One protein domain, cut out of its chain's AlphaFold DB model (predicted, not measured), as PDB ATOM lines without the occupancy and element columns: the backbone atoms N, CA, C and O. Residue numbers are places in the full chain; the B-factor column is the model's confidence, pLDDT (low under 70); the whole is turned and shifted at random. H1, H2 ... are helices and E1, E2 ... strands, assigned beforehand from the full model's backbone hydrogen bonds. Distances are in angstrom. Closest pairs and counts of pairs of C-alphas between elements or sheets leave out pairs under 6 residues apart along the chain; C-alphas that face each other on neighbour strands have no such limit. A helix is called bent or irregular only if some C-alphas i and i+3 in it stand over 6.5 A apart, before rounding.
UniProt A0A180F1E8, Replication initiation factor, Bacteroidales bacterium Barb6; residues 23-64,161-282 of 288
ATOM      1  N   ALA A  23     451.427 469.043 409.980       84.75
ATOM      2  CA  ALA A  23     450.856 469.376 411.284       84.75
ATOM      3  C   ALA A  23     450.987 470.872 411.623       84.75
ATOM      4  O   ALA A  23     450.067 471.470 412.175       84.75
ATOM      5  N   GLY A  24     452.110 471.498 411.263       86.50
ATOM      6  CA  GLY A  24     452.325 472.934 411.461       86.50
ATOM      7  C   GLY A  24     451.413 473.802 410.596       86.50
ATOM      8  O   GLY A  24     450.843 474.782 411.076       86.50
ATOM      9  N   ARG A  25     451.218 473.411 409.331       86.38
ATOM     10  CA  ARG A  25     450.274 474.066 408.418       86.38
ATOM     11  C   ARG A  25     448.833 473.891 408.886       86.38
ATOM     12  O   ARG A  25     448.081 474.862 408.873       86.38
ATOM     13  N   TRP A  26     448.478 472.695 409.356       90.62
ATOM     14  CA  TRP A  26     447.186 472.443 409.985       90.62
ATOM     15  C   TRP A  26     446.979 473.324 411.223       90.62
ATOM     16  O   TRP A  26     445.932 473.950 411.345       90.62
ATOM     17  N   LEU A  27     447.985 473.448 412.097       88.06
ATOM     18  CA  LEU A  27     447.902 474.293 413.290       88.06
ATOM     19  C   LEU A  27     447.678 475.767 412.927       88.06
ATOM     20  O   LEU A  27     446.820 476.411 413.521       88.06
ATOM     21  N   ASN A  28     448.404 476.289 411.933       85.44
ATOM     22  CA  ASN A  28     448.193 477.651 411.432       85.44
ATOM     23  C   ASN A  28     446.770 477.847 410.897       85.44
ATOM     24  O   ASN A  28     446.114 478.825 411.247       85.44
ATOM     25  N   ALA A  29     446.281 476.905 410.083       84.62
ATOM     26  CA  ALA A  29     444.918 476.951 409.564       84.62
ATOM     27  C   ALA A  29     443.888 476.908 410.702       84.62
ATOM     28  O   ALA A  29     442.949 477.697 410.708       84.62
ATOM     29  N   PHE A  30     444.094 476.047 411.700       87.25
ATOM     30  CA  PHE A  30     443.231 475.944 412.869       87.25
ATOM     31  C   PHE A  30     443.206 477.244 413.685       87.25
ATOM     32  O   PHE A  30     442.122 477.747 413.972       87.25
ATOM     33  N   ILE A  31     444.366 477.835 413.994       87.25
ATOM     34  CA  ILE A  31     444.462 479.122 414.709       87.25
ATOM     35  C   ILE A  31     443.705 480.225 413.961       87.25
ATOM     36  O   ILE A  31     442.998 481.010 414.593       87.25
ATOM     37  N   ALA A  32     443.800 480.260 412.630       84.62
ATOM     38  CA  ALA A  32     443.109 481.252 411.810       84.62
ATOM     39  C   ALA A  32     441.573 481.156 411.906       84.62
ATOM     40  O   ALA A  32     440.899 482.167 411.731       84.62
ATOM     41  N   THR A  33     441.016 479.978 412.223       85.31
ATOM     42  CA  THR A  33     439.562 479.800 412.421       85.31
ATOM     43  C   THR A  33     439.052 480.293 413.780       85.31
ATOM     44  O   THR A  33     437.840 480.350 413.990       85.31
ATOM     45  N   LEU A  34     439.943 480.631 414.719       85.62
ATOM     46  CA  LEU A  34     439.562 481.046 416.068       85.62
ATOM     47  C   LEU A  34     439.200 482.538 416.117       85.62
ATOM     48  O   LEU A  34     439.933 483.396 415.617       85.62
ATOM     49  N   THR A  35     438.100 482.847 416.800       85.38
ATOM     50  CA  THR A  35     437.643 484.214 417.091       85.38
ATOM     51  C   THR A  35     438.106 484.671 418.476       85.38
ATOM     52  O   THR A  35     438.376 483.841 419.348       85.38
ATOM     53  N   ASN A  36     438.191 485.989 418.707       85.62
ATOM     54  CA  ASN A  36     438.570 486.578 420.003       85.62
ATOM     55  C   ASN A  36     439.943 486.107 420.527       85.62
ATOM     56  O   ASN A  36     440.144 485.905 421.735       85.62
ATOM     57  N   LYS A  37     440.901 485.901 419.620       86.50
ATOM     58  CA  LYS A  37     442.256 485.467 419.970       86.50
ATOM     59  C   LYS A  37     443.110 486.630 420.459       86.50
ATOM     60  O   LYS A  37     442.961 487.766 420.029       86.50
ATOM     61  N   HIS A  38     444.011 486.319 421.379       85.62
ATOM     62  CA  HIS A  38     445.001 487.250 421.900       85.62
ATOM     63  C   HIS A  38     446.227 486.465 422.353       85.62
ATOM     64  O   HIS A  38     446.110 485.345 422.869       85.62
ATOM     65  N   LEU A  39     447.409 487.051 422.191       88.88
ATOM     66  CA  LEU A  39     448.632 486.454 422.704       88.88
ATOM     67  C   LEU A  39     448.661 486.571 424.232       88.88
ATOM     68  O   LEU A  39     448.546 487.650 424.810       88.88
ATOM     69  N   THR A  40     448.816 485.437 424.913       89.56
ATOM     70  CA  THR A  40     448.958 485.405 426.381       89.56
ATOM     71  C   THR A  40     450.420 485.355 426.818       89.56
ATOM     72  O   THR A  40     450.751 485.798 427.922       89.56
ATOM     73  N   ARG A  41     451.297 484.847 425.945       90.88
ATOM     74  CA  ARG A  41     452.740 484.747 426.148       90.88
ATOM     75  C   ARG A  41     453.480 484.876 424.814       90.88
ATOM     76  O   ARG A  41     453.045 484.300 423.822       90.88
ATOM     77  N   CYS A  42     454.606 485.579 424.827       92.12
ATOM     78  CA  CYS A  42     455.558 485.647 423.726       92.12
ATOM     79  C   CYS A  42     456.977 485.596 424.298       92.12
ATOM     80  O   CYS A  42     457.298 486.363 425.203       92.12
ATOM     81  N   ASP A  43     457.818 484.712 423.765       94.44
ATOM     82  CA  ASP A  43     459.213 484.596 424.183       94.44
ATOM     83  C   ASP A  43     460.117 485.087 423.045       94.44
ATOM     84  O   ASP A  43     460.149 484.484 421.970       94.44
ATOM     85  N   ILE A  44     460.877 486.159 423.282       95.50
ATOM     86  CA  ILE A  44     461.924 486.629 422.362       95.50
ATOM     87  C   ILE A  44     463.255 486.024 422.800       95.50
ATOM     88  O   ILE A  44     463.672 486.198 423.945       95.50
ATOM     89  N   ALA A  45     463.931 485.311 421.902       97.19
ATOM     90  CA  ALA A  45     465.162 484.585 422.202       97.19
ATOM     91  C   ALA A  45     466.329 485.065 421.335       97.19
ATOM     92  O   ALA A  45     466.242 485.060 420.111       97.19
ATOM     93  N   PHE A  46     467.445 485.380 421.984       98.25
ATOM     94  CA  PHE A  46     468.719 485.704 421.359       98.25
ATOM     95  C   PHE A  46     469.715 484.581 421.616       98.25
ATOM     96  O   PHE A  46     470.057 484.307 422.769       98.25
ATOM     97  N   ASP A  47     470.180 483.932 420.552       97.75
ATOM     98  CA  ASP A  47     471.245 482.938 420.625       97.75
ATOM     99  C   ASP A  47     472.610 483.593 420.402       97.75
ATOM    100  O   ASP A  47     472.846 484.249 419.393       97.75
ATOM    101  N   ILE A  48     473.514 483.386 421.356       98.31
ATOM    102  CA  ILE A  48     474.856 483.958 421.392       98.31
ATOM    103  C   ILE A  48     475.840 482.795 421.268       98.31
ATOM    104  O   ILE A  48     476.060 482.038 422.220       98.31
ATOM    105  N   PHE A  49     476.381 482.619 420.065       97.56
ATOM    106  CA  PHE A  49     477.270 481.513 419.712       97.56
ATOM    107  C   PHE A  49     478.735 481.935 419.784       97.56
ATOM    108  O   PHE A  49     479.079 483.017 419.330       97.56
ATOM    109  N   ASN A  50     479.602 481.050 420.278       97.19
ATOM    110  CA  ASN A  50     481.062 481.204 420.258       97.19
ATOM    111  C   ASN A  50     481.574 482.507 420.910       97.19
ATOM    112  O   ASN A  50     482.593 483.054 420.507       97.19
ATOM    113  N   ARG A  51     480.871 482.980 421.946       97.00
ATOM    114  CA  ARG A  51     481.235 484.138 422.779       97.00
ATOM    115  C   ARG A  51     481.208 483.739 424.260       97.00
ATOM    116  O   ARG A  51     480.257 484.078 424.970       97.00
ATOM    117  N   PRO A  52     482.175 482.936 424.745       95.81
ATOM    118  CA  PRO A  52     482.148 482.406 426.111       95.81
ATOM    119  C   PRO A  52     482.137 483.503 427.188       95.81
ATOM    120  O   PRO A  52     481.599 483.289 428.273       95.81
ATOM    121  N   GLU A  53     482.660 484.693 426.892       95.50
ATOM    122  CA  GLU A  53     482.689 485.849 427.788       95.50
ATOM    123  C   GLU A  53     481.300 486.392 428.161       95.50
ATOM    124  O   GLU A  53     481.169 487.085 429.174       95.50
ATOM    125  N   VAL A  54     480.249 486.034 427.407       97.12
ATOM    126  CA  VAL A  54     478.858 486.416 427.697       97.12
ATOM    127  C   VAL A  54     478.393 485.960 429.080       97.12
ATOM    128  O   VAL A  54     477.494 486.561 429.660       97.12
ATOM    129  N   VAL A  55     479.024 484.936 429.664       95.12
ATOM    130  CA  VAL A  55     478.725 484.495 431.034       95.12
ATOM    131  C   VAL A  55     478.936 485.613 432.067       95.12
ATOM    132  O   VAL A  55     478.243 485.651 433.083       95.12
ATOM    133  N   GLY A  56     479.863 486.544 431.795       95.25
ATOM    134  CA  GLY A  56     480.124 487.733 432.613       95.25
ATOM    135  C   GLY A  56     479.138 488.882 432.387       95.25
ATOM    136  O   GLY A  56     479.092 489.809 433.197       95.25
ATOM    137  N   TYR A  57     478.340 488.834 431.318       97.56
ATOM    138  CA  TYR A  57     477.263 489.786 431.076       97.56
ATOM    139  C   TYR A  57     476.042 489.400 431.906       97.56
ATOM    140  O   TYR A  57     475.744 488.218 432.091       97.56
ATOM    141  N   ARG A  58     475.311 490.400 432.400       96.12
ATOM    142  CA  ARG A  58     474.066 490.203 433.151       96.12
ATOM    143  C   ARG A  58     473.046 491.268 432.733       96.12
ATOM    144  O   ARG A  58     473.436 492.407 432.483       96.12
ATOM    145  N   PRO A  59     471.738 490.950 432.718       95.81
ATOM    146  CA  PRO A  59     470.698 491.964 432.605       95.81
ATOM    147  C   PRO A  59     470.544 492.663 433.963       95.81
ATOM    148  O   PRO A  59     469.905 492.154 434.894       95.81
ATOM    149  N   TRP A  60     471.154 493.838 434.105       95.38
ATOM    150  CA  TRP A  60     471.186 494.629 435.336       95.38
ATOM    151  C   TRP A  60     469.877 495.379 435.597       95.38
ATOM    152  O   TRP A  60     469.842 496.592 435.805       95.38
ATOM    153  N   VAL A  61     468.776 494.631 435.674       92.38
ATOM    154  CA  VAL A  61     467.474 495.145 436.103       92.38
ATOM    155  C   VAL A  61     467.473 495.225 437.629       92.38
ATOM    156  O   VAL A  61     467.322 494.228 438.352       92.38
ATOM    157  N   PHE A  62     467.775 496.412 438.151       85.75
ATOM    158  CA  PHE A  62     467.832 496.647 439.589       85.75
ATOM    159  C   PHE A  62     466.429 496.660 440.203       85.75
ATOM    160  O   PHE A  62     465.504 497.237 439.651       85.75
ATOM    161  N   GLY A  63     466.281 496.026 441.368       85.25
ATOM    162  CA  GLY A  63     464.980 495.854 442.031       85.25
ATOM    163  C   GLY A  63     464.279 494.544 441.664       85.25
ATOM    164  O   GLY A  63     463.501 494.037 442.462       85.25
ATOM    165  N   SER A  64     464.632 493.929 440.533       90.56
ATOM    166  CA  SER A  64     464.148 492.595 440.173       90.56
ATOM    167  C   SER A  64     464.871 491.491 440.945       90.56
ATOM    168  O   SER A  64     466.094 491.541 441.137       90.56
ATOM    169  N   HIS A 161     454.395 488.499 428.943       90.25
ATOM    170  CA  HIS A 161     453.006 488.116 429.160       90.25
ATOM    171  C   HIS A 161     452.064 489.299 429.005       90.25
ATOM    172  O   HIS A 161     452.364 490.416 429.432       90.25
ATOM    173  N   THR A 162     450.869 489.009 428.491       82.44
ATOM    174  CA  THR A 162     449.724 489.932 428.439       82.44
ATOM    175  C   THR A 162     450.114 491.335 427.943       82.44
ATOM    176  O   THR A 162     450.535 491.482 426.800       82.44
ATOM    177  N   ARG A 163     450.045 492.363 428.801       78.00
ATOM    178  CA  ARG A 163     450.337 493.768 428.475       78.00
ATOM    179  C   ARG A 163     451.741 493.979 427.913       78.00
ATOM    180  O   ARG A 163     451.930 494.822 427.048       78.00
ATOM    181  N   LYS A 164     452.744 493.229 428.374       84.25
ATOM    182  CA  LYS A 164     454.120 493.437 427.895       84.25
ATOM    183  C   LYS A 164     454.356 492.936 426.475       84.25
ATOM    184  O   LYS A 164     455.382 493.276 425.900       84.25
ATOM    185  N   ILE A 165     453.406 492.203 425.895       85.19
ATOM    186  CA  ILE A 165     453.460 491.787 424.493       85.19
ATOM    187  C   ILE A 165     453.191 492.986 423.575       85.19
ATOM    188  O   ILE A 165     453.928 493.174 422.618       85.19
ATOM    189  N   SER A 166     452.241 493.873 423.899       86.38
ATOM    190  CA  SER A 166     452.028 495.098 423.105       86.38
ATOM    191  C   SER A 166     453.193 496.089 423.205       86.38
ATOM    192  O   SER A 166     453.367 496.939 422.341       86.38
ATOM    193  N   GLU A 167     454.009 495.974 424.256       91.06
ATOM    194  CA  GLU A 167     455.192 496.807 424.506       91.06
ATOM    195  C   GLU A 167     456.508 496.064 424.198       91.06
ATOM    196  O   GLU A 167     457.571 496.487 424.672       91.06
ATOM    197  N   TRP A 168     456.455 494.943 423.463       93.12
ATOM    198  CA  TRP A 168     457.581 494.011 423.310       93.12
ATOM    199  C   TRP A 168     458.856 494.696 422.812       93.12
ATOM    200  O   TRP A 168     459.918 494.487 423.387       93.12
ATOM    201  N   ASP A 169     458.741 495.575 421.820       93.69
ATOM    202  CA  ASP A 169     459.855 496.305 421.215       93.69
ATOM    203  C   ASP A 169     460.623 497.180 422.220       93.69
ATOM    204  O   ASP A 169     461.819 496.989 422.463       93.69
ATOM    205  N   SER A 170     459.907 498.087 422.892       95.12
ATOM    206  CA  SER A 170     460.485 498.921 423.955       95.12
ATOM    207  C   SER A 170     461.060 498.069 425.091       95.12
ATOM    208  O   SER A 170     462.136 498.346 425.617       95.12
ATOM    209  N   THR A 171     460.384 496.967 425.416       94.69
ATOM    210  CA  THR A 171     460.779 496.060 426.487       94.69
ATOM    211  C   THR A 171     462.069 495.307 426.165       94.69
ATOM    212  O   THR A 171     462.899 495.125 427.058       94.69
ATOM    213  N   VAL A 172     462.241 494.858 424.920       96.62
ATOM    214  CA  VAL A 172     463.472 494.219 424.445       96.62
ATOM    215  C   VAL A 172     464.618 495.225 424.490       96.62
ATOM    216  O   VAL A 172     465.659 494.922 425.070       96.62
ATOM    217  N   THR A 173     464.395 496.438 423.980       97.00
ATOM    218  CA  THR A 173     465.395 497.517 423.974       97.00
ATOM    219  C   THR A 173     465.882 497.846 425.389       97.00
ATOM    220  O   THR A 173     467.083 497.799 425.646       97.00
ATOM    221  N   GLU A 174     464.969 498.045 426.348       96.25
ATOM    222  CA  GLU A 174     465.313 498.289 427.759       96.25
ATOM    223  C   GLU A 174     466.178 497.175 428.371       96.25
ATOM    224  O   GLU A 174     467.061 497.428 429.194       96.25
ATOM    225  N   VAL A 175     465.888 495.917 428.027       96.75
ATOM    226  CA  VAL A 175     466.644 494.773 428.546       96.75
ATOM    227  C   VAL A 175     468.036 494.725 427.935       96.75
ATOM    228  O   VAL A 175     468.987 494.482 428.677       96.75
ATOM    229  N   LEU A 176     468.163 494.975 426.630       98.12
ATOM    230  CA  LEU A 176     469.456 495.018 425.951       98.12
ATOM    231  C   LEU A 176     470.307 496.204 426.436       98.12
ATOM    232  O   LEU A 176     471.492 496.020 426.686       98.12
ATOM    233  N   ASP A 177     469.716 497.372 426.703       97.19
ATOM    234  CA  ASP A 177     470.407 498.514 427.331       97.19
ATOM    235  C   ASP A 177     470.939 498.196 428.736       97.19
ATOM    236  O   ASP A 177     471.977 498.704 429.172       97.19
ATOM    237  N   ALA A 178     470.224 497.346 429.473       96.69
ATOM    238  CA  ALA A 178     470.633 496.887 430.793       96.69
ATOM    239  C   ALA A 178     471.555 495.656 430.751       96.69
ATOM    240  O   ALA A 178     472.019 495.225 431.812       96.69
ATOM    241  N   PHE A 179     471.816 495.070 429.581       98.06
ATOM    242  CA  PHE A 179     472.623 493.866 429.425       98.06
ATOM    243  C   PHE A 179     474.090 494.233 429.212       98.06
ATOM    244  O   PHE A 179     474.496 494.624 428.129       98.06
ATOM    245  N   TYR A 180     474.907 494.126 430.257       97.75
ATOM    246  CA  TYR A 180     476.322 494.490 430.161       97.75
ATOM    247  C   TYR A 180     477.178 493.746 431.182       97.75
ATOM    248  O   TYR A 180     476.677 493.189 432.168       97.75
ATOM    249  N   LYS A 181     478.495 493.783 430.971       96.75
ATOM    250  CA  LYS A 181     479.496 493.386 431.965       96.75
ATOM    251  C   LYS A 181     480.203 494.642 432.500       96.75
ATOM    252  O   LYS A 181     480.701 495.429 431.699       96.75
ATOM    253  N   PRO A 182     480.249 494.877 433.825       95.31
ATOM    254  CA  PRO A 182     480.977 496.017 434.380       95.31
ATOM    255  C   PRO A 182     482.483 495.933 434.091       95.31
ATOM    256  O   PRO A 182     483.060 494.848 434.198       95.31
ATOM    257  N   ILE A 183     483.115 497.068 433.781       95.50
ATOM    258  CA  ILE A 183     484.573 497.181 433.631       95.50
ATOM    259  C   ILE A 183     485.146 497.605 434.975       95.50
ATOM    260  O   ILE A 183     484.862 498.692 435.476       95.50
ATOM    261  N   TRP A 184     485.925 496.730 435.603       94.12
ATOM    262  CA  TRP A 184     486.462 497.006 436.933       94.12
ATOM    263  C   TRP A 184     487.750 497.823 436.859       94.12
ATOM    264  O   TRP A 184     488.012 498.645 437.736       94.12
ATOM    265  N   GLU A 185     488.520 497.642 435.791       91.94
ATOM    266  CA  GLU A 185     489.820 498.253 435.541       91.94
ATOM    267  C   GLU A 185     489.746 499.783 435.496       91.94
ATOM    268  O   GLU A 185     490.671 500.457 435.954       91.94
ATOM    269  N   SER A 186     488.632 500.335 435.009       86.38
ATOM    270  CA  SER A 186     488.461 501.780 434.859       86.38
ATOM    271  C   SER A 186     488.072 502.498 436.152       86.38
ATOM    272  O   SER A 186     488.187 503.721 436.253       86.38
ATOM    273  N   ALA A 187     487.680 501.761 437.197       91.31
ATOM    274  CA  ALA A 187     487.392 502.363 438.488       91.31
ATOM    275  C   ALA A 187     488.675 502.889 439.153       91.31
ATOM    276  O   ALA A 187     489.649 502.157 439.370       91.31
ATOM    277  N   THR A 188     488.642 504.164 439.543       87.50
ATOM    278  CA  THR A 188     489.749 504.869 440.214       87.50
ATOM    279  C   THR A 188     489.886 504.480 441.687       87.50
ATOM    280  O   THR A 188     490.994 504.402 442.209       87.50
ATOM    281  N   SER A 189     488.772 504.204 442.370       93.19
ATOM    282  CA  SER A 189     488.778 503.780 443.775       93.19
ATOM    283  C   SER A 189     489.073 502.280 443.901       93.19
ATOM    284  O   SER A 189     488.331 501.487 443.314       93.19
ATOM    285  N   PRO A 190     490.049 501.852 444.734       95.12
ATOM    286  CA  PRO A 190     490.329 500.432 444.973       95.12
ATOM    287  C   PRO A 190     489.114 499.641 445.470       95.12
ATOM    288  O   PRO A 190     488.923 498.486 445.096       95.12
ATOM    289  N   SER A 191     488.262 500.273 446.284       93.94
ATOM    290  CA  SER A 191     487.041 499.637 446.780       93.94
ATOM    291  C   SER A 191     486.054 499.390 445.643       93.94
ATOM    292  O   SER A 191     485.638 498.253 445.451       93.94
ATOM    293  N   LEU A 192     485.729 500.415 444.845       94.31
ATOM    294  CA  LEU A 192     484.818 500.254 443.709       94.31
ATOM    295  C   LEU A 192     485.372 499.256 442.690       94.31
ATOM    296  O   LEU A 192     484.632 498.409 442.204       94.31
ATOM    297  N   ARG A 193     486.679 499.301 442.431       96.12
ATOM    298  CA  ARG A 193     487.382 498.347 441.573       96.12
ATOM    299  C   ARG A 193     487.133 496.900 442.007       96.12
ATOM    300  O   ARG A 193     486.686 496.090 441.201       96.12
ATOM    301  N   ALA A 194     487.336 496.587 443.287       96.19
ATOM    302  CA  ALA A 194     487.056 495.255 443.822       96.19
ATOM    303  C   ALA A 194     485.566 494.881 443.711       96.19
ATOM    304  O   ALA A 194     485.237 493.749 443.362       96.19
ATOM    305  N   GLN A 195     484.657 495.831 443.960       96.12
ATOM    306  CA  GLN A 195     483.217 495.597 443.822       96.12
ATOM    307  C   GLN A 195     482.839 495.253 442.381       96.12
ATOM    308  O   GLN A 195     482.155 494.262 442.158       96.12
ATOM    309  N   LEU A 196     483.299 496.030 441.399       96.44
ATOM    310  CA  LEU A 196     483.004 495.787 439.987       96.44
ATOM    311  C   LEU A 196     483.592 494.458 439.498       96.44
ATOM    312  O   LEU A 196     482.915 493.753 438.753       96.44
ATOM    313  N   LEU A 197     484.785 494.078 439.971       96.25
ATOM    314  CA  LEU A 197     485.390 492.778 439.661       96.25
ATOM    315  C   LEU A 197     484.484 491.631 440.123       96.25
ATOM    316  O   LEU A 197     484.160 490.736 439.343       96.25
ATOM    317  N   VAL A 198     484.016 491.684 441.374       96.12
ATOM    318  CA  VAL A 198     483.097 490.673 441.915       96.12
ATOM    319  C   VAL A 198     481.755 490.694 441.178       96.12
ATOM    320  O   VAL A 198     481.219 489.638 440.849       96.12
ATOM    321  N   MET A 199     481.231 491.878 440.851       95.00
ATOM    322  CA  MET A 199     479.976 492.017 440.102       95.00
ATOM    323  C   MET A 199     480.069 491.494 438.661       95.00
ATOM    324  O   MET A 199     479.058 491.063 438.110       95.00
ATOM    325  N   GLY A 200     481.262 491.502 438.062       94.44
ATOM    326  CA  GLY A 200     481.553 490.888 436.765       94.44
ATOM    327  C   GLY A 200     481.938 489.405 436.835       94.44
ATOM    328  O   GLY A 200     482.166 488.802 435.787       94.44
ATOM    329  N   THR A 201     482.015 488.811 438.035       94.69
ATOM    330  CA  THR A 201     482.424 487.414 438.251       94.69
ATOM    331  C   THR A 201     481.193 486.523 438.481       94.69
ATOM    332  O   THR A 201     480.566 486.602 439.543       94.69
ATOM    333  N   PRO A 202     480.822 485.642 437.528       93.06
ATOM    334  CA  PRO A 202     479.538 484.937 437.552       93.06
ATOM    335  C   PRO A 202     479.303 484.046 438.768       93.06
ATOM    336  O   PRO A 202     478.160 483.932 439.194       93.06
ATOM    337  N   SER A 203     480.353 483.436 439.315       92.00
ATOM    338  CA  SER A 203     480.290 482.540 440.475       92.00
ATOM    339  C   SER A 203     480.220 483.269 441.821       92.00
ATOM    340  O   SER A 203     479.983 482.629 442.837       92.00
ATOM    341  N   MET A 204     480.431 484.591 441.852       92.62
ATOM    342  CA  MET A 204     480.516 485.366 443.100       92.62
ATOM    343  C   MET A 204     479.449 486.456 443.216       92.62
ATOM    344  O   MET A 204     479.068 486.836 444.322       92.62
ATOM    345  N   VAL A 205     478.979 486.979 442.082       94.38
ATOM    346  CA  VAL A 205     478.114 488.164 442.005       94.38
ATOM    347  C   VAL A 205     476.867 488.081 442.887       94.38
ATOM    348  O   VAL A 205     476.547 489.042 443.588       94.38
ATOM    349  N   ASP A 206     476.160 486.952 442.866       92.69
ATOM    350  CA  ASP A 206     474.867 486.824 443.537       92.69
ATOM    351  C   ASP A 206     475.033 486.728 445.067       92.69
ATOM    352  O   ASP A 206     474.347 487.450 445.797       92.69
ATOM    353  N   ASP A 207     476.003 485.945 445.551       92.88
ATOM    354  CA  ASP A 207     476.327 485.826 446.981       92.88
ATOM    355  C   ASP A 207     476.864 487.143 447.544       92.88
ATOM    356  O   ASP A 207     476.434 487.618 448.603       92.88
ATOM    357  N   TYR A 208     477.754 487.796 446.793       94.88
ATOM    358  CA  TYR A 208     478.272 489.106 447.157       94.88
ATOM    359  C   TYR A 208     477.144 490.131 447.281       94.88
ATOM    360  O   TYR A 208     477.011 490.790 448.313       94.88
ATOM    361  N   TYR A 209     476.279 490.242 446.274       93.69
ATOM    362  CA  TYR A 209     475.182 491.202 446.293       93.69
ATOM    363  C   TYR A 209     474.163 490.903 447.410       93.69
ATOM    364  O   TYR A 209     473.616 491.829 448.029       93.69
ATOM    365  N   ALA A 210     473.926 489.620 447.711       92.88
ATOM    366  CA  ALA A 210     473.098 489.179 448.829       92.88
ATOM    367  C   ALA A 210     473.693 489.569 450.195       92.88
ATOM    368  O   ALA A 210     472.933 489.958 451.083       92.88
ATOM    369  N   SER A 211     475.021 489.579 450.342       95.06
ATOM    370  CA  SER A 211     475.703 489.972 451.587       95.06
ATOM    371  C   SER A 211     475.576 491.466 451.935       95.06
ATOM    372  O   SER A 211     475.689 491.859 453.097       95.06
ATOM    373  N   LEU A 212     475.315 492.322 450.941       95.06
ATOM    374  CA  LEU A 212     475.244 493.771 451.128       95.06
ATOM    375  C   LEU A 212     473.945 494.222 451.810       95.06
ATOM    376  O   LEU A 212     472.847 493.786 451.462       95.06
ATOM    377  N   ASN A 213     474.050 495.206 452.706       96.19
ATOM    378  CA  ASN A 213     472.883 495.898 453.256       96.19
ATOM    379  C   ASN A 213     472.225 496.847 452.226       96.19
ATOM    380  O   ASN A 213     472.780 497.141 451.165       96.19
ATOM    381  N   GLY A 214     471.034 497.364 452.547       94.94
ATOM    382  CA  GLY A 214     470.252 498.214 451.637       94.94
ATOM    383  C   GLY A 214     470.995 499.459 451.134       94.94
ATOM    384  O   GLY A 214     470.989 499.720 449.929       94.94
ATOM    385  N   LYS A 215     471.689 500.181 452.027       96.44
ATOM    386  CA  LYS A 215     472.456 501.394 451.685       96.44
ATOM    387  C   LYS A 215     473.640 501.073 450.772       96.44
ATOM    388  O   LYS A 215     473.866 501.769 449.786       96.44
ATOM    389  N   ALA A 216     474.363 499.992 451.064       95.44
ATOM    390  CA  ALA A 216     475.481 499.532 450.249       95.44
ATOM    391  C   ALA A 216     475.021 499.109 448.846       95.44
ATOM    392  O   ALA A 216     475.630 499.517 447.859       95.44
ATOM    393  N   ARG A 217     473.900 498.380 448.739       95.38
ATOM    394  CA  ARG A 217     473.293 498.038 447.441       95.38
ATOM    395  C   ARG A 217     472.900 499.287 446.663       95.38
ATOM    396  O   ARG A 217     473.161 499.362 445.471       95.38
ATOM    397  N   GLU A 218     472.267 500.269 447.301       95.75
ATOM    398  CA  GLU A 218     471.888 501.516 446.631       95.75
ATOM    399  C   GLU A 218     473.104 502.283 446.100       95.75
ATOM    400  O   GLU A 218     473.099 502.695 444.938       95.75
ATOM    401  N   LYS A 219     474.156 502.422 446.914       95.50
ATOM    402  CA  LYS A 219     475.412 503.044 446.490       95.50
ATOM    403  C   LYS A 219     476.031 502.293 445.310       95.50
ATOM    404  O   LYS A 219     476.287 502.910 444.283       95.50
ATOM    405  N   LEU A 220     476.171 500.968 445.412       94.81
ATOM    406  CA  LEU A 220     476.738 500.141 444.344       94.81
ATOM    407  C   LEU A 220     475.949 500.271 443.035       94.81
ATOM    408  O   LEU A 220     476.546 500.417 441.977       94.81
ATOM    409  N   ARG A 221     474.610 500.304 443.086       94.25
ATOM    410  CA  ARG A 221     473.776 500.556 441.897       94.25
ATOM    411  C   ARG A 221     474.096 501.895 441.235       94.25
ATOM    412  O   ARG A 221     474.154 501.965 440.011       94.25
ATOM    413  N   LYS A 222     474.253 502.965 442.025       94.38
ATOM    414  CA  LYS A 222     474.597 504.302 441.509       94.38
ATOM    415  C   LYS A 222     475.996 504.308 440.899       94.38
ATOM    416  O   LYS A 222     476.168 504.884 439.829       94.38
ATOM    417  N   ASP A 223     476.947 503.639 441.543       93.88
ATOM    418  CA  ASP A 223     478.325 503.544 441.067       93.88
ATOM    419  C   ASP A 223     478.398 502.725 439.760       93.88
ATOM    420  O   ASP A 223     478.937 503.210 438.772       93.88
ATOM    421  N   MET A 224     477.744 501.557 439.684       93.69
ATOM    422  CA  MET A 224     477.669 500.728 438.464       93.69
ATOM    423  C   MET A 224     477.008 501.439 437.279       93.69
ATOM    424  O   MET A 224     477.389 501.218 436.134       93.69
ATOM    425  N   LYS A 225     476.007 502.296 437.525       91.69
ATOM    426  CA  LYS A 225     475.376 503.077 436.450       91.69
ATOM    427  C   LYS A 225     476.363 504.028 435.768       91.69
ATOM    428  O   LYS A 225     476.213 504.241 434.567       91.69
ATOM    429  N   LYS A 226     477.317 504.574 436.534       91.50
ATOM    430  CA  LYS A 226     478.340 505.536 436.089       91.50
ATOM    431  C   LYS A 226     479.638 504.878 435.622       91.50
ATOM    432  O   LYS A 226     480.397 505.528 434.922       91.50
ATOM    433  N   ALA A 227     479.906 503.654 436.069       92.19
ATOM    434  CA  ALA A 227     481.084 502.901 435.673       92.19
ATOM    435  C   ALA A 227     481.044 502.563 434.180       92.19
ATOM    436  O   ALA A 227     479.962 502.444 433.594       92.19
ATOM    437  N   ASP A 228     482.227 502.354 433.608       94.94
ATOM    438  CA  ASP A 228     482.345 501.866 432.241       94.94
ATOM    439  C   ASP A 228     481.867 500.415 432.142       94.94
ATOM    440  O   ASP A 228     481.834 499.652 433.119       94.94
ATOM    441  N   LYS A 229     481.427 500.048 430.940       96.19
ATOM    442  CA  LYS A 229     480.698 498.811 430.672       96.19
ATOM    443  C   LYS A 229     481.192 498.217 429.365       96.19
ATOM    444  O   LYS A 229     481.342 498.936 428.387       96.19
ATOM    445  N   HIS A 230     481.363 496.905 429.354       97.19
ATOM    446  CA  HIS A 230     481.396 496.131 428.124       97.19
ATOM    447  C   HIS A 230     479.958 495.940 427.645       97.19
ATOM    448  O   HIS A 230     479.138 495.341 428.356       97.19
ATOM    449  N   THR A 231     479.653 496.500 426.478       97.62
ATOM    450  CA  THR A 231     478.329 496.481 425.840       97.62
ATOM    451  C   THR A 231     478.374 495.882 424.439       97.62
ATOM    452  O   THR A 231     477.349 495.837 423.777       97.62
ATOM    453  N   GLU A 232     479.523 495.383 423.985       98.38
ATOM    454  CA  GLU A 232     479.757 494.953 422.605       98.38
ATOM    455  C   GLU A 232     478.742 493.882 422.178       98.38
ATOM    456  O   GLU A 232     478.068 494.033 421.164       98.38
ATOM    457  N   ILE A 233     478.525 492.862 423.023       98.44
ATOM    458  CA  ILE A 233     477.502 491.834 422.769       98.44
ATOM    459  C   ILE A 233     476.096 492.447 422.741       98.44
ATOM    460  O   ILE A 233     475.273 492.056 421.924       98.44
ATOM    461  N   ALA A 234     475.791 493.400 423.622       98.38
ATOM    462  CA  ALA A 234     474.467 494.016 423.661       98.38
ATOM    463  C   ALA A 234     474.183 494.847 422.405       98.38
ATOM    464  O   ALA A 234     473.076 494.773 421.882       98.38
ATOM    465  N   GLU A 235     475.173 495.579 421.898       98.56
ATOM    466  CA  GLU A 235     475.048 496.337 420.651       98.56
ATOM    467  C   GLU A 235     474.879 495.408 419.438       98.56
ATOM    468  O   GLU A 235     474.001 495.646 418.610       98.56
ATOM    469  N   GLU A 236     475.610 494.288 419.374       98.50
ATOM    470  CA  GLU A 236     475.390 493.250 418.351       98.50
ATOM    471  C   GLU A 236     473.953 492.693 418.406       98.50
ATOM    472  O   GLU A 236     473.285 492.566 417.379       98.50
ATOM    473  N   LEU A 237     473.439 492.399 419.608       98.56
ATOM    474  CA  LEU A 237     472.068 491.908 419.786       98.56
ATOM    475  C   LEU A 237     471.012 492.950 419.405       98.56
ATOM    476  O   LEU A 237     469.986 492.582 418.834       98.56
ATOM    477  N   LYS A 238     471.247 494.233 419.701       98.50
ATOM    478  CA  LYS A 238     470.363 495.333 419.287       98.50
ATOM    479  C   LYS A 238     470.316 495.467 417.773       98.50
ATOM    480  O   LYS A 238     469.231 495.662 417.234       98.50
ATOM    481  N   GLN A 239     471.455 495.317 417.096       98.25
ATOM    482  CA  GLN A 239     471.493 495.344 415.638       98.25
ATOM    483  C   GLN A 239     470.684 494.182 415.052       98.25
ATOM    484  O   GLN A 239     469.767 494.412 414.272       98.25
ATOM    485  N   VAL A 240     470.931 492.949 415.515       97.88
ATOM    486  CA  VAL A 240     470.161 491.769 415.083       97.88
ATOM    487  C   VAL A 240     468.666 491.950 415.356       97.88
ATOM    488  O   VAL A 240     467.833 491.550 414.541       97.88
ATOM    489  N   PHE A 241     468.313 492.544 416.494       97.62
ATOM    490  CA  PHE A 241     466.929 492.849 416.828       97.62
ATOM    491  C   PHE A 241     466.307 493.834 415.836       97.62
ATOM    492  O   PHE A 241     465.240 493.543 415.300       97.62
ATOM    493  N   ALA A 242     466.982 494.953 415.561       97.69
ATOM    494  CA  ALA A 242     466.530 495.960 414.608       97.69
ATOM    495  C   ALA A 242     466.343 495.364 413.204       97.69
ATOM    496  O   ALA A 242     465.280 495.538 412.613       97.69
ATOM    497  N   ASP A 243     467.309 494.571 412.733       97.44
ATOM    498  CA  ASP A 243     467.288 493.938 411.407       97.44
ATOM    499  C   ASP A 243     466.126 492.944 411.229       97.44
ATOM    500  O   ASP A 243     465.704 492.660 410.111       97.44
ATOM    501  N   ASN A 244     465.608 492.376 412.325       95.81
ATOM    502  CA  ASN A 244     464.541 491.368 412.295       95.81
ATOM    503  C   ASN A 244     463.200 491.885 412.831       95.81
ATOM    504  O   ASN A 244     462.225 491.129 412.871       95.81
ATOM    505  N   LYS A 245     463.134 493.149 413.256       94.25
ATOM    506  CA  LYS A 245     461.989 493.705 413.979       94.25
ATOM    507  C   LYS A 245     460.701 493.651 413.168       94.25
ATOM    508  O   LYS A 245     459.694 493.169 413.682       94.25
ATOM    509  N   ASP A 246     460.741 494.079 411.911       92.25
ATOM    510  CA  ASP A 246     459.549 494.132 411.054       92.25
ATOM    511  C   ASP A 246     458.993 492.732 410.788       92.25
ATOM    512  O   ASP A 246     457.793 492.489 410.914       92.25
ATOM    513  N   LYS A 247     459.883 491.763 410.554       91.31
ATOM    514  CA  LYS A 247     459.512 490.353 410.410       91.31
ATOM    515  C   LYS A 247     458.869 489.793 411.679       91.31
ATOM    516  O   LYS A 247     457.880 489.067 411.592       91.31
ATOM    517  N   LEU A 248     459.416 490.105 412.855       91.19
ATOM    518  CA  LEU A 248     458.834 489.690 414.136       91.19
ATOM    519  C   LEU A 248     457.463 490.342 414.355       91.19
ATOM    520  O   LEU A 248     456.522 489.658 414.754       91.19
ATOM    521  N   GLN A 249     457.320 491.628 414.028       90.25
ATOM    522  CA  GLN A 249     456.049 492.343 414.109       90.25
ATOM    523  C   GLN A 249     454.995 491.718 413.184       90.25
ATOM    524  O   GLN A 249     453.872 491.462 413.618       90.25
ATOM    525  N   ALA A 250     455.360 491.414 411.935       87.75
ATOM    526  CA  ALA A 250     454.484 490.750 410.976       87.75
ATOM    527  C   ALA A 250     454.049 489.359 411.464       87.75
ATOM    528  O   ALA A 250     452.873 489.007 411.365       87.75
ATOM    529  N   GLN A 251     454.966 488.584 412.055       86.81
ATOM    530  CA  GLN A 251     454.643 487.284 412.647       86.81
ATOM    531  C   GLN A 251     453.661 487.402 413.819       86.81
ATOM    532  O   GLN A 251     452.692 486.645 413.870       86.81
ATOM    533  N   LEU A 252     453.877 488.347 414.740       86.00
ATOM    534  CA  LEU A 252     452.975 488.578 415.873       86.00
ATOM    535  C   LEU A 252     451.575 488.984 415.398       86.00
ATOM    536  O   LEU A 252     450.592 488.369 415.809       86.00
ATOM    537  N   HIS A 253     451.494 489.944 414.473       85.38
ATOM    538  CA  HIS A 253     450.228 490.358 413.865       85.38
ATOM    539  C   HIS A 253     449.521 489.204 413.149       85.38
ATOM    540  O   HIS A 253     448.304 489.071 413.263       85.38
ATOM    541  N   GLY A 254     450.267 488.335 412.460       82.88
ATOM    542  CA  GLY A 254     449.707 487.167 411.782       82.88
ATOM    543  C   GLY A 254     448.965 486.212 412.724       82.88
ATOM    544  O   GLY A 254     447.973 485.611 412.318       82.88
ATOM    545  N   TYR A 255     449.391 486.105 413.986       83.00
ATOM    546  CA  TYR A 255     448.704 485.283 414.986       83.00
ATOM    547  C   TYR A 255     447.476 485.959 415.608       83.00
ATOM    548  O   TYR A 255     446.591 485.259 416.095       83.00
ATOM    549  N   GLU A 256     447.390 487.288 415.590       76.38
ATOM    550  CA  GLU A 256     446.250 488.038 416.137       76.38
ATOM    551  C   GLU A 256     445.168 488.332 415.084       76.38
ATOM    552  O   GLU A 256     443.985 488.400 415.424       76.38
ATOM    553  N   ALA A 257     445.535 488.396 413.800       69.56
ATOM    554  CA  ALA A 257     444.646 488.723 412.684       69.56
ATOM    555  C   ALA A 257     443.422 487.796 412.588       69.56
ATOM    556  O   ALA A 257     443.545 486.582 412.417       69.56
ATOM    557  N   GLU A 258     442.211 488.344 412.737       56.19
ATOM    558  CA  GLU A 258     440.948 487.648 412.443       56.19
ATOM    559  C   GLU A 258     440.764 487.557 410.931       56.19
ATOM    560  O   GLU A 258     440.747 488.570 410.237       56.19
ATOM    561  N   PHE A 259     440.673 486.333 410.415       49.56
ATOM    562  CA  PHE A 259     440.411 486.106 409.003       49.56
ATOM    563  C   PHE A 259     438.934 485.773 408.834       49.56
ATOM    564  O   PHE A 259     438.454 484.764 409.353       49.56
ATOM    565  N   GLU A 260     438.207 486.609 408.092       38.41
ATOM    566  CA  GLU A 260     436.875 486.244 407.624       38.41
ATOM    567  C   GLU A 260     437.008 485.064 406.657       38.41
ATOM    568  O   GLU A 260     437.613 485.155 405.582       38.41
ATOM    569  N   LEU A 261     436.452 483.922 407.055       40.41
ATOM    570  CA  LEU A 261     436.215 482.820 406.139       40.41
ATOM    571  C   LEU A 261     435.116 483.271 405.175       40.41
ATOM    572  O   LEU A 261     433.935 483.197 405.508       40.41
ATOM    573  N   ILE A 262     435.488 483.722 403.977       37.31
ATOM    574  CA  ILE A 262     434.529 483.791 402.872       37.31
ATOM    575  C   ILE A 262     434.167 482.339 402.553       37.31
ATOM    576  O   ILE A 262     434.953 481.600 401.956       37.31
ATOM    577  N   ALA A 263     433.012 481.900 403.045       38.91
ATOM    578  CA  ALA A 263     432.439 480.617 402.697       38.91
ATOM    579  C   ALA A 263     432.010 480.674 401.225       38.91
ATOM    580  O   ALA A 263     431.062 481.367 400.869       38.91
ATOM    581  N   ASP A 264     432.746 479.986 400.357       43.50
ATOM    582  CA  ASP A 264     432.202 479.551 399.073       43.50
ATOM    583  C   ASP A 264     431.415 478.264 399.352       43.50
ATOM    584  O   ASP A 264     432.003 477.193 399.536       43.50
ATOM    585  N   ASP A 265     430.093 478.394 399.479       48.84
ATOM    586  CA  ASP A 265     429.166 477.318 399.867       48.84
ATOM    587  C   ASP A 265     429.104 476.161 398.847       48.84
ATOM    588  O   ASP A 265     428.476 475.136 399.107       48.84
ATOM    589  N   ASN A 266     429.792 476.283 397.706       46.38
ATOM    590  CA  ASN A 266     429.788 475.299 396.623       46.38
ATOM    591  C   ASN A 266     431.022 474.377 396.576       46.38
ATOM    592  O   ASN A 266     431.171 473.635 395.605       46.38
ATOM    593  N   LYS A 267     431.913 474.383 397.581       41.62
ATOM    594  CA  LYS A 267     433.114 473.518 397.599       41.62
ATOM    595  C   LYS A 267     433.202 472.652 398.849       41.62
ATOM    596  O   LYS A 267     433.029 473.135 399.972       41.62
ATOM    597  N   THR A 268     433.525 471.370 398.672       41.19
ATOM    598  CA  THR A 268     433.758 470.465 399.807       41.19
ATOM    599  C   THR A 268     435.003 470.896 400.604       41.19
ATOM    600  O   THR A 268     435.876 471.579 400.065       41.19
ATOM    601  N   PRO A 269     435.141 470.523 401.895       44.28
ATOM    602  CA  PRO A 269     436.271 470.950 402.732       44.28
ATOM    603  C   PRO A 269     437.668 470.629 402.173       44.28
ATOM    604  O   PRO A 269     438.621 471.309 402.540       44.28
ATOM    605  N   LEU A 270     437.786 469.629 401.288       40.72
ATOM    606  CA  LEU A 270     439.030 469.258 400.599       40.72
ATOM    607  C   LEU A 270     439.288 470.046 399.299       40.72
ATOM    608  O   LEU A 270     440.417 470.060 398.824       40.72
ATOM    609  N   GLU A 271     438.273 470.702 398.732       40.22
ATOM    610  CA  GLU A 271     438.349 471.464 397.471       40.22
ATOM    611  C   GLU A 271     438.501 472.974 397.688       40.22
ATOM    612  O   GLU A 271     438.644 473.744 396.734       40.22
ATOM    613  N   LYS A 272     438.470 473.424 398.944       48.66
ATOM    614  CA  LYS A 272     438.870 474.786 399.288       48.66
ATOM    615  C   LYS A 272     440.357 474.893 398.980       48.66
ATOM    616  O   LYS A 272     441.154 474.212 399.623       48.66
ATOM    617  N   GLU A 273     440.729 475.721 397.999       39.72
ATOM    618  CA  GLU A 273     442.140 476.044 397.790       39.72
ATOM    619  C   GLU A 273     442.745 476.409 399.146       39.72
ATOM    620  O   GLU A 273     442.168 477.233 399.871       39.72
ATOM    621  N   PRO A 274     443.849 475.765 399.547       45.00
ATOM    622  CA  PRO A 274     444.378 476.001 400.861       45.00
ATOM    623  C   PRO A 274     444.798 477.465 400.920       45.00
ATOM    624  O   PRO A 274     445.617 477.923 400.129       45.00
ATOM    625  N   TYR A 275     444.269 478.174 401.916       50.31
ATOM    626  CA  TYR A 275     444.627 479.542 402.311       50.31
ATOM    627  C   TYR A 275     446.155 479.770 402.383       50.31
ATOM    628  O   TYR A 275     446.626 480.905 402.319       50.31
ATOM    629  N   LEU A 276     446.929 478.678 402.463       41.34
ATOM    630  CA  LEU A 276     448.369 478.615 402.235       41.34
ATOM    631  C   LEU A 276     448.814 479.352 400.965       41.34
ATOM    632  O   LEU A 276     449.791 480.071 401.069       41.34
ATOM    633  N   SER A 277     448.110 479.280 399.828       44.69
ATOM    634  CA  SER A 277     448.522 480.008 398.613       44.69
ATOM    635  C   SER A 277     448.473 481.526 398.812       44.69
ATOM    636  O   SER A 277     449.357 482.240 398.358       44.69
ATOM    637  N   ARG A 278     447.493 482.029 399.573       43.50
ATOM    638  CA  ARG A 278     447.298 483.463 399.840       43.50
ATOM    639  C   ARG A 278     448.223 483.986 400.942       43.50
ATOM    640  O   ARG A 278     448.716 485.102 400.834       43.50
ATOM    641  N   VAL A 279     448.503 483.171 401.961       45.09
ATOM    642  CA  VAL A 279     449.504 483.467 403.004       45.09
ATOM    643  C   VAL A 279     450.924 483.365 402.446       45.09
ATOM    644  O   VAL A 279     451.757 484.207 402.758       45.09
ATOM    645  N   GLU A 280     451.209 482.388 401.583       43.09
ATOM    646  CA  GLU A 280     452.479 482.300 400.860       43.09
ATOM    647  C   GLU A 280     452.632 483.461 399.885       43.09
ATOM    648  O   GLU A 280     453.710 484.033 399.846       43.09
ATOM    649  N   HIS A 281     451.580 483.884 399.179       39.34
ATOM    650  CA  HIS A 281     451.641 485.058 398.308       39.34
ATOM    651  C   HIS A 281     451.883 486.351 399.105       39.34
ATOM    652  O   HIS A 281     452.751 487.131 398.737       39.34
ATOM    653  N   LEU A 282     451.221 486.539 400.254       41.81
ATOM    654  CA  LEU A 282     451.474 487.678 401.149       41.81
ATOM    655  C   LEU A 282     452.864 487.635 401.811       41.81
ATOM    656  O   LEU A 282     453.453 488.684 402.031       41.81
TER     657      LEU A 282
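AT A GLANCE: This is residues 23 to 64 and 161 to 282 of the 288 residues of the protein "Replication initiation factor" of Bacteroidales bacterium Barb6 (UniProt A0A180F1E8). What shape does the model have? It is a long rod: in its middle H4 and H8a, the first arm of the bent helix H8, lie side by side, with the strand E1 next to them. One end is a head of H5, H6 and H7; the other is loose, with H8b, H1 and H9, and residues 265 to 271 stick out there. What is it made of? The printed part has 164 residues and is mostly helix, with nine named helices and two named strands in the order H1 E1 H2 H3 H4 E2 H5 H6 H7 H8 H9. It is extended, with a radius of gyration of the C-alphas of 23.6 A and spans of 81 by 32 by 23 A.

HOW THE PARTS SIT: How does the longest helix run? H8, residues 232 to 256, is one helix by its hydrogen bonds but bent, C-alphas 243 and 246 being 7.7 A apart; its arms H8a, residues 232 to 243, and H8b, residues 246 to 256, stand at a steep tilt of 60 degrees. With residues 234 to 238 alone H8a touches H4, residues 168 to 177, at a shallow tilt of 19 degrees, opposite ways; the closest C-alphas, of Leu 176 and Ala 234, are 5.6 A apart. Where are the strands? E1, residues 41 to 49, and E2, residues 179 to 182, pair with no named strand; the closest C-alphas of E1 and H8a, of Phe 46 and Leu 237, are 7.2 A apart. Residues 179 to 180 of E2 pair antiparallel with residues 58 to 59, and 181 to 182 with 229 to 230. What stands at the ends? H5, residues 190 to 199, touches H6, residues 205 to 211, only at the corner, with the closest C-alphas, of Met 199 and Val 205, 4.7 A apart. H5 and H7, residues 214 to 226, only just touch, with 3 pairs of C-alphas within 8 A, the closest those of Leu 196 and Met 224 at 7.4 A. H1, residues 23 to 32, is close but not clearly touching to H8b, and likewise to H9, residues 276 to 282; the closest C-alphas are Ile 31 and Tyr 255 at 7.5 A, and Arg 25 and Leu 276 at 7.9 A. Are the helix backbones complete? Every O i to N i+4 pair is within hydrogen-bond range in H1, H4, H5, H6, H8a, H8b and H9, and 8 of 9 are in H7; H2, residues 52 to 56, has 0 of 1 but 2 of 2 O i to N i+3 pairs, and H3, residues 163 to 166, is too short for an i+4 pair.

IN THESE COORDINATES: Where do the first and last elements lie? H1 begins at C-alpha 23 (450.856, 469.376, 411.284), and H9 ends at C-alpha 282 (451.474, 487.678, 401.149). How long are the longer elements? E1 measures 25.6 A, H7 19.0 A, H8a 16.8 A and H8b 15.5 A.

THE WHOLE: Which links stand out? Residues 65 to 160 are not printed, with C-alphas 64 and 161 16.3 A apart across the cut; the link from H8 to H9, 19 residues, is long. Where is confidence low? Residues 257 to 282 have pLDDT under 70; the mean of the printed part is 85.2.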